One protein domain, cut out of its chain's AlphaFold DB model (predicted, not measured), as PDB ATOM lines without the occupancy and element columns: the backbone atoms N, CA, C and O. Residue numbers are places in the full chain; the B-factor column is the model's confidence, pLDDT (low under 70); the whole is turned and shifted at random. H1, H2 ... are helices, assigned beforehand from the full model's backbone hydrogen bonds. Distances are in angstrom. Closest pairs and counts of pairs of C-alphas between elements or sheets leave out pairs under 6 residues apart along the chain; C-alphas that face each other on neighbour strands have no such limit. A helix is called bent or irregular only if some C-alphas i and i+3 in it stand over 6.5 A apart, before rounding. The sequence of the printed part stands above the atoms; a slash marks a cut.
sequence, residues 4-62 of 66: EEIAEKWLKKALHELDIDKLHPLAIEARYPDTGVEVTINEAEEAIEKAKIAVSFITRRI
ATOM      1  N   GLU A   4     -11.144 -19.197 -64.369       76.25
ATOM      2  CA  GLU A   4     -10.819 -19.362 -62.954       76.25
ATOM      3  C   GLU A   4     -10.275 -18.058 -62.360       76.25
ATOM      4  O   GLU A   4     -10.778 -17.608 -61.333       76.25
ATOM      5  N   GLU A   5      -9.340 -17.389 -63.042       78.06
ATOM      6  CA  GLU A   5      -8.778 -16.104 -62.592       78.06
ATOM      7  C   GLU A   5      -9.843 -14.999 -62.528       78.06
ATOM      8  O   GLU A   5      -9.886 -14.203 -61.587       78.06
ATOM      9  N   ILE A   6     -10.760 -14.965 -63.501       81.62
ATOM     10  CA  ILE A   6     -11.898 -14.037 -63.493       81.62
ATOM     11  C   ILE A   6     -12.806 -14.333 -62.292       81.62
ATOM     12  O   ILE A   6     -13.173 -13.422 -61.549       81.62
ATOM     13  N   ALA A   7     -13.143 -15.603 -62.067       75.19
ATOM     14  CA  ALA A   7     -14.006 -16.026 -60.972       75.19
ATOM     15  C   ALA A   7     -13.382 -15.804 -59.581       75.19
ATOM     16  O   ALA A   7     -14.123 -15.621 -58.608       75.19
ATOM     17  N   GLU A   8     -12.054 -15.837 -59.461       80.06
ATOM     18  CA  GLU A   8     -11.322 -15.476 -58.244       80.06
ATOM     19  C   GLU A   8     -11.311 -13.959 -58.025       80.06
ATOM     20  O   GLU A   8     -11.559 -13.492 -56.914       80.06
ATOM     21  N   LYS A   9     -11.106 -13.170 -59.084       84.56
ATOM     22  CA  LYS A   9     -11.130 -11.705 -59.000       84.56
ATOM     23  C   LYS A   9     -12.496 -11.175 -58.557       84.56
ATOM     24  O   LYS A   9     -12.562 -10.324 -57.672       84.56
ATOM     25  N   TRP A  10     -13.583 -11.702 -59.125       81.12
ATOM     26  CA  TRP A  10     -14.943 -11.353 -58.698       81.12
ATOM     27  C   TRP A  10     -15.236 -11.798 -57.265       81.12
ATOM     28  O   TRP A  10     -15.918 -11.081 -56.540       81.12
ATOM     29  N   LEU A  11     -14.681 -12.934 -56.831       77.81
ATOM     30  CA  LEU A  11     -14.805 -13.394 -55.449       77.81
ATOM     31  C   LEU A  11     -14.117 -12.436 -54.473       77.81
ATOM     32  O   LEU A  11     -14.738 -12.003 -53.510       77.81
ATOM     33  N   LYS A  12     -12.852 -12.084 -54.726       80.62
ATOM     34  CA  LYS A  12     -12.122 -11.133 -53.876       80.62
ATOM     35  C   LYS A  12     -12.866  -9.806 -53.774       80.62
ATOM     36  O   LYS A  12     -12.979  -9.262 -52.684       80.62
ATOM     37  N   LYS A  13     -13.433  -9.337 -54.890       83.75
ATOM     38  CA  LYS A  13     -14.253  -8.127 -54.914       83.75
ATOM     39  C   LYS A  13     -15.514  -8.263 -54.051       83.75
ATOM     40  O   LYS A  13     -15.739  -7.405 -53.214       83.75
ATOM     41  N   ALA A  14     -16.275  -9.350 -54.188       77.56
ATOM     42  CA  ALA A  14     -17.493  -9.569 -53.404       77.56
ATOM     43  C   ALA A  14     -17.226  -9.715 -51.893       77.56
ATOM     44  O   ALA A  14     -18.011  -9.238 -51.082       77.56
ATOM     45  N   LEU A  15     -16.119 -10.355 -51.496       79.56
ATOM     46  CA  LEU A  15     -15.745 -10.465 -50.078       79.56
ATOM     47  C   LEU A  15     -15.299  -9.120 -49.495       79.56
ATOM     48  O   LEU A  15     -15.614  -8.826 -48.346       79.56
ATOM     49  N   HIS A  16     -14.599  -8.311 -50.291       82.88
ATOM     50  CA  HIS A  16     -14.195  -6.961 -49.908       82.88
ATOM     51  C   HIS A  16     -15.394  -6.005 -49.814       82.88
ATOM     52  O   HIS A  16     -15.482  -5.230 -48.875       82.88
ATOM     53  N   GLU A  17     -16.369  -6.103 -50.726       82.06
ATOM     54  CA  GLU A  17     -17.627  -5.338 -50.650       82.06
ATOM     55  C   GLU A  17     -18.459  -5.676 -49.400       82.06
ATOM     56  O   GLU A  17     -19.253  -4.857 -48.951       82.06
ATOM     57  N   LEU A  18     -18.263  -6.867 -48.825       78.31
ATOM     58  CA  LEU A  18     -18.870  -7.292 -47.561       78.31
ATOM     59  C   LEU A  18     -17.993  -6.983 -46.335       78.31
ATOM     60  O   LEU A  18     -18.327  -7.428 -45.237       78.31
ATOM     61  N   ASP A  19     -16.878  -6.263 -46.502       83.81
ATOM     62  CA  ASP A  19     -15.919  -5.932 -45.439       83.81
ATOM     63  C   ASP A  19     -15.399  -7.165 -44.663       83.81
ATOM     64  O   ASP A  19     -15.025  -7.085 -43.490       83.81
ATOM     65  N   ILE A  20     -15.381  -8.344 -45.294       81.62
ATOM     66  CA  ILE A  20     -14.970  -9.600 -44.638       81.62
ATOM     67  C   ILE A  20     -13.480  -9.579 -44.280       81.62
ATOM     68  O   ILE A  20     -13.061 -10.173 -43.287       81.62
ATOM     69  N   ASP A  21     -12.677  -8.868 -45.064       80.94
ATOM     70  CA  ASP A  21     -11.257  -8.628 -44.813       80.94
ATOM     71  C   ASP A  21     -10.999  -7.851 -43.513       80.94
ATOM     72  O   ASP A  21      -9.956  -8.049 -42.887       80.94
ATOM     73  N   LYS A  22     -11.961  -7.042 -43.055       84.25
ATOM     74  CA  LYS A  22     -11.870  -6.289 -41.794       84.25
ATOM     75  C   LYS A  22     -12.203  -7.123 -40.554       84.25
ATOM     76  O   LYS A  22     -11.800  -6.750 -39.455       84.25
ATOM     77  N   LEU A  23     -12.866  -8.274 -40.711       84.62
ATOM     78  CA  LEU A  23     -13.262  -9.120 -39.577       84.62
ATOM     79  C   LEU A  23     -12.059  -9.678 -38.807       84.62
ATOM     80  O   LEU A  23     -12.102  -9.789 -37.585       84.62
ATOM     81  N   HIS A  24     -10.975 -10.030 -39.505       83.50
ATOM     82  CA  HIS A  24      -9.788 -10.592 -38.860       83.50
ATOM     83  C   HIS A  24      -9.008  -9.553 -38.026       83.50
ATOM     84  O   HIS A  24      -8.725  -9.849 -36.864       83.50
ATOM     85  N   PRO A  25      -8.693  -8.346 -38.545       85.12
ATOM     86  CA  PRO A  25      -8.156  -7.250 -37.733       85.12
ATOM     87  C   PRO A  25      -9.032  -6.917 -36.522       85.12
ATOM     88  O   PRO A  25      -8.525  -6.914 -35.403       85.12
ATOM     89  N   LEU A  26     -10.349  -6.766 -36.719       85.69
ATOM     90  CA  LEU A  26     -11.289  -6.465 -35.636       85.69
ATOM     91  C   LEU A  26     -11.247  -7.530 -34.529       85.69
ATOM     92  O   LEU A  26     -11.195  -7.207 -33.347       85.69
ATOM     93  N   ALA A  27     -11.201  -8.813 -34.901       85.19
ATOM     94  CA  ALA A  27     -11.099  -9.914 -33.944       85.19
ATOM     95  C   ALA A  27      -9.748  -9.964 -33.206       85.19
ATOM     96  O   ALA A  27      -9.651 -10.552 -32.128       85.19
ATOM     97  N   ILE A  28      -8.671  -9.422 -33.781       85.81
ATOM     98  CA  ILE A  28      -7.399  -9.251 -33.069       85.81
ATOM     99  C   ILE A  28      -7.530  -8.111 -32.067       85.81
ATOM    100  O   ILE A  28      -7.251  -8.328 -30.894       85.81
ATOM    101  N   GLU A  29      -7.977  -6.940 -32.509       87.62
ATOM    102  CA  GLU A  29      -8.041  -5.738 -31.675       87.62
ATOM    103  C   GLU A  29      -8.994  -5.922 -30.488       87.62
ATOM    104  O   GLU A  29      -8.592  -5.715 -29.347       87.62
ATOM    105  N   ALA A  30     -10.192  -6.468 -30.720       86.75
ATOM    106  CA  ALA A  30     -11.192  -6.717 -29.678       86.75
ATOM    107  C   ALA A  30     -10.758  -7.730 -28.596       86.75
ATOM    108  O   ALA A  30     -11.410  -7.846 -27.560       86.75
ATOM    109  N   ARG A  31      -9.674  -8.496 -28.810       86.12
ATOM    110  CA  ARG A  31      -9.115  -9.400 -27.784       86.12
ATOM    111  C   ARG A  31      -8.233  -8.682 -26.769       86.12
ATOM    112  O   ARG A  31      -7.987  -9.238 -25.700       86.12
ATOM    113  N   TYR A  32      -7.737  -7.499 -27.112       87.00
ATOM    114  CA  TYR A  32      -6.788  -6.751 -26.306       87.00
ATOM    115  C   TYR A  32      -7.477  -5.506 -25.727       87.00
ATOM    116  O   TYR A  32      -7.894  -4.631 -26.487       87.00
ATOM    117  N   PRO A  33      -7.625  -5.411 -24.392       76.75
ATOM    118  CA  PRO A  33      -8.403  -4.348 -23.748       76.75
ATOM    119  C   PRO A  33      -7.782  -2.947 -23.890       76.75
ATOM    120  O   PRO A  33      -8.463  -1.947 -23.698       76.75
ATOM    121  N   ASP A  34      -6.500  -2.857 -24.231       87.06
ATOM    122  CA  ASP A  34      -5.736  -1.623 -24.436       87.06
ATOM    123  C   ASP A  34      -5.971  -0.960 -25.803       87.06
ATOM    124  O   ASP A  34      -5.556   0.179 -26.010       87.06
ATOM    125  N   THR A  35      -6.675  -1.627 -26.721       84.62
ATOM    126  CA  THR A  35      -6.995  -1.070 -28.047       84.62
ATOM    127  C   THR A  35      -8.168  -0.091 -28.025       84.62
ATOM    128  O   THR A  35      -8.348   0.666 -28.977       84.62
ATOM    129  N   GLY A  36      -8.972  -0.090 -26.954       84.50
ATOM    130  CA  GLY A  36     -10.186   0.728 -26.854       84.50
ATOM    131  C   GLY A  36     -11.298   0.314 -27.824       84.50
ATOM    132  O   GLY A  36     -12.261   1.059 -27.994       84.50
ATOM    133  N   VAL A  37     -11.172  -0.851 -28.467       84.81
ATOM    134  CA  VAL A  37     -12.197  -1.402 -29.354       84.81
ATOM    135  C   VAL A  37     -13.276  -2.078 -28.514       84.81
ATOM    136  O   VAL A  37     -13.045  -3.117 -27.895       84.81
ATOM    137  N   GLU A  38     -14.472  -1.500 -28.526       86.00
ATOM    138  CA  GLU A  38     -15.678  -2.114 -27.978       86.00
ATOM    139  C   GLU A  38     -16.517  -2.677 -29.124       86.00
ATOM    140  O   GLU A  38     -16.890  -1.952 -30.042       86.00
ATOM    141  N   VAL A  39     -16.806  -3.977 -29.073       85.50
ATOM    142  CA  VAL A  39     -17.657  -4.651 -30.061       85.50
ATOM    143  C   VAL A  39     -19.030  -4.868 -29.450       85.50
ATOM    144  O   VAL A  39     -19.170  -5.502 -28.400       85.50
ATOM    145  N   THR A  40     -20.059  -4.360 -30.116       90.69
ATOM    146  CA  THR A  40     -21.447  -4.580 -29.716       90.69
ATOM    147  C   THR A  40     -21.931  -5.976 -30.119       90.69
ATOM    148  O   THR A  40     -21.399  -6.615 -31.027       90.69
ATOM    149  N   ILE A  41     -22.998  -6.456 -29.469       90.62
ATOM    150  CA  ILE A  41     -23.637  -7.733 -29.841       90.62
ATOM    151  C   ILE A  41     -24.103  -7.704 -31.305       90.62
ATOM    152  O   ILE A  41     -23.872  -8.669 -32.029       90.62
ATOM    153  N   ASN A  42     -24.679  -6.589 -31.762       92.25
ATOM    154  CA  ASN A  42     -25.152  -6.444 -33.141       92.25
ATOM    155  C   ASN A  42     -24.005  -6.569 -34.160       92.25
ATOM    156  O   ASN A  42     -24.149  -7.262 -35.164       92.25
ATOM    157  N   GLU A  43     -22.849  -5.951 -33.895       88.75
ATOM    158  CA  GLU A  43     -21.668  -6.070 -34.764       88.75
ATOM    159  C   GLU A  43     -21.118  -7.501 -34.790       88.75
ATOM    160  O   GLU A  43     -20.696  -7.994 -35.839       88.75
ATOM    161  N   ALA A  44     -21.165  -8.204 -33.655       88.38
ATOM    162  CA  ALA A  44     -20.791  -9.611 -33.592       88.38
ATOM    163  C   ALA A  44     -21.752 -10.502 -34.405       88.38
ATOM    164  O   ALA A  44     -21.305 -11.408 -35.113       88.38
ATOM    165  N   GLU A  45     -23.060 -10.242 -34.349       92.38
ATOM    166  CA  GLU A  45     -24.065 -10.952 -35.151       92.38
ATOM    167  C   GLU A  45     -23.867 -10.719 -36.655       92.38
ATOM    168  O   GLU A  45     -23.857 -11.680 -37.433       92.38
ATOM    169  N   GLU A  46     -23.612  -9.474 -37.063       90.00
ATOM    170  CA  GLU A  46     -23.322  -9.121 -38.456       90.00
ATOM    171  C   GLU A  46     -22.043  -9.812 -38.962       90.00
ATOM    172  O   GLU A  46     -22.011 -10.375 -40.062       90.00
ATOM    173  N   ALA A  47     -20.990  -9.847 -38.137       88.75
ATOM    174  CA  ALA A  47     -19.749 -10.557 -38.444       88.75
ATOM    175  C   ALA A  47     -19.979 -12.063 -38.659       88.75
ATOM    176  O   ALA A  47     -19.417 -12.659 -39.587       88.75
ATOM    177  N   ILE A  48     -20.835 -12.686 -37.842       90.31
ATOM    178  CA  ILE A  48     -21.214 -14.098 -37.986       90.31
ATOM    179  C   ILE A  48     -21.972 -14.330 -39.297       90.31
ATOM    180  O   ILE A  48     -21.721 -15.328 -39.982       90.31
ATOM    181  N   GLU A  49     -22.892 -13.443 -39.672       90.75
ATOM    182  CA  GLU A  49     -23.639 -13.559 -40.927       90.75
ATOM    183  C   GLU A  49     -22.718 -13.444 -42.150       90.75
ATOM    184  O   GLU A  49     -22.732 -14.315 -43.030       90.75
ATOM    185  N   LYS A  50     -21.823 -12.450 -42.152       87.44
ATOM    186  CA  LYS A  50     -20.778 -12.283 -43.172       87.44
ATOM    187  C   LYS A  50     -19.894 -13.530 -43.295       87.44
ATOM    188  O   LYS A  50     -19.651 -14.020 -44.402       87.44
ATOM    189  N   ALA A  51     -19.475 -14.110 -42.168       86.19
ATOM    190  CA  ALA A  51     -18.688 -15.343 -42.154       86.19
ATOM    191  C   ALA A  51     -19.457 -16.542 -42.744       86.19
ATOM    192  O   ALA A  51     -18.893 -17.310 -43.528       86.19
ATOM    193  N   LYS A  52     -20.754 -16.694 -42.440       87.81
ATOM    194  CA  LYS A  52     -21.603 -17.750 -43.025       87.81
ATOM    195  C   LYS A  52     -21.702 -17.628 -44.546       87.81
ATOM    196  O   LYS A  52     -21.613 -18.642 -45.243       87.81
ATOM    197  N   ILE A  53     -21.846 -16.409 -45.067       85.12
ATOM    198  CA  ILE A  53     -21.869 -16.144 -46.513       85.12
ATOM    199  C   ILE A  53     -20.543 -16.578 -47.150       85.12
ATOM    200  O   ILE A  53     -20.548 -17.313 -48.142       85.12
ATOM    201  N   ALA A  54     -19.412 -16.200 -46.543       83.31
ATOM    202  CA  ALA A  54     -18.082 -16.585 -47.014       83.31
ATOM    203  C   ALA A  54     -17.902 -18.112 -47.052       83.31
ATOM    204  O   ALA A  54     -17.477 -18.669 -48.068       83.31
ATOM    205  N   VAL A  55     -18.281 -18.804 -45.972       85.06
ATOM    206  CA  VAL A  55     -18.204 -20.269 -45.871       85.06
ATOM    207  C   VAL A  55     -19.079 -20.940 -46.927       85.06
ATOM    208  O   VAL A  55     -18.597 -21.821 -47.638       85.06
ATOM    209  N   SER A  56     -20.336 -20.515 -47.085       83.56
ATOM    210  CA  SER A  56     -21.253 -21.030 -48.116       83.56
ATOM    211  C   SER A  56     -20.667 -20.881 -49.524       83.56
ATOM    212  O   SER A  56     -20.724 -21.799 -50.344       83.56
ATOM    213  N   PHE A  57     -20.027 -19.744 -49.798       77.81
ATOM    214  CA  PHE A  57     -19.396 -19.499 -51.086       77.81
ATOM    215  C   PHE A  57     -18.187 -20.412 -51.340       77.81
ATOM    216  O   PHE A  57     -18.083 -21.025 -52.406       77.81
ATOM    217  N   ILE A  58     -17.276 -20.518 -50.367       78.75
ATOM    218  CA  ILE A  58     -16.071 -21.353 -50.468       78.75
ATOM    219  C   ILE A  58     -16.468 -22.824 -50.619       78.75
ATOM    220  O   ILE A  58     -16.007 -23.506 -51.534       78.75
ATOM    221  N   THR A  59     -17.380 -23.299 -49.771       78.81
ATOM    222  CA  THR A  59     -17.837 -24.696 -49.767       78.81
ATOM    223  C   THR A  59     -18.578 -25.084 -51.043       78.81
ATOM    224  O   THR A  59     -18.366 -26.188 -51.529       78.81
ATOM    225  N   ARG A  60     -19.345 -24.182 -51.677       73.69
ATOM    226  CA  ARG A  60     -19.926 -24.429 -53.015       73.69
ATOM    227  C   ARG A  60     -18.874 -24.682 -54.098       73.69
ATOM    228  O   ARG A  60     -19.158 -25.383 -55.067       73.69
ATOM    229  N   ARG A  61     -17.683 -24.087 -53.973       65.44
ATOM    230  CA  ARG A  61     -16.576 -24.261 -54.931       65.44
ATOM    231  C   ARG A  61     -15.704 -25.473 -54.625       65.44
ATOM    232  O   ARG A  61     -15.062 -26.000 -55.533       65.44
ATOM    233  N   ILE A  62     -15.712 -25.950 -53.382       72.31
ATOM    234  CA  ILE A  62     -15.129 -27.237 -53.020       72.31
ATOM    235  C   ILE A  62     -16.092 -28.314 -53.532       72.31
ATOM    236  O   ILE A  62     -17.034 -28.711 -52.853       72.31
TER     237      ILE A  62
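AT A GLANCE: This is residues 4 to 62 of the 66 residues of the protein "HEPN domain-containing protein" of Desulfurococcales archaeon ex4484_42 (UniProt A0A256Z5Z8). One long helix, H3, makes one side of a loose, narrow rod, and two shorter helices, H1 and H2, follow each other end to end along the other side with a corner between them. H1 runs nearly antiparallel to H3, H2 slants beside the other half of H3, and the long link from H2 folds back to H3 at one end, where residues 31 to 36 stick out. The printed part has 59 residues, with three named helices in the order H1, H2, H3 and no named strand, and its class is all helix. It is loose, with a radius of gyration of the C-alphas of 13.7 A and spans of 43 by 18 by 18 A.

HOW THE PARTS SIT: H3, residues 41 to 61, touches H2, residues 20 to 29, with its residues 47 to 51 alone. Their closest C-alphas, those of Lys 50 and Ile 20, are 6.6 A apart. They run opposite ways at a steep tilt of 48 degrees. H1, residues 4 to 17, is close to H3 but not clearly touching: the closest C-alphas, those of Leu 15 and Ala 54, are 7.2 A apart. These two run opposite ways at a shallow tilt of 8 degrees. H1 and H2 are also close but not clearly touching, with the C-alphas of Leu 15 and Asp 21 closest at 7.2 A, and run the same way at a steep tilt of 52 degrees. In H1 and H3 every O i to N i+4 pair is within hydrogen-bond range; in H2, 4 of 6 are.

IN THESE COORDINATES: H3 is 30.9 A long, from C-alpha 41 at (-23.637, -7.733, -29.841) to C-alpha 61 at (-16.576, -24.261, -54.931). H1 is 19.9 A long and begins at C-alpha 4 at (-10.819, -19.362, -62.954). H2 is 15.2 A long and neither bent nor irregular, but only just: C-alphas 21 and 24 are 6.4 A apart.

THE WHOLE: The two farthest C-alphas, those of Glu 4 and Asp 34, are 42.7 A apart. Residues 4 to 10 of H1 and residues 31 to 36 stand free. The link from H1 to H2 is tight, and that from H2 to H3, 11 residues, is long. The printed part has no cut; its mean pLDDT is 83.5, and residue 61 is under 70.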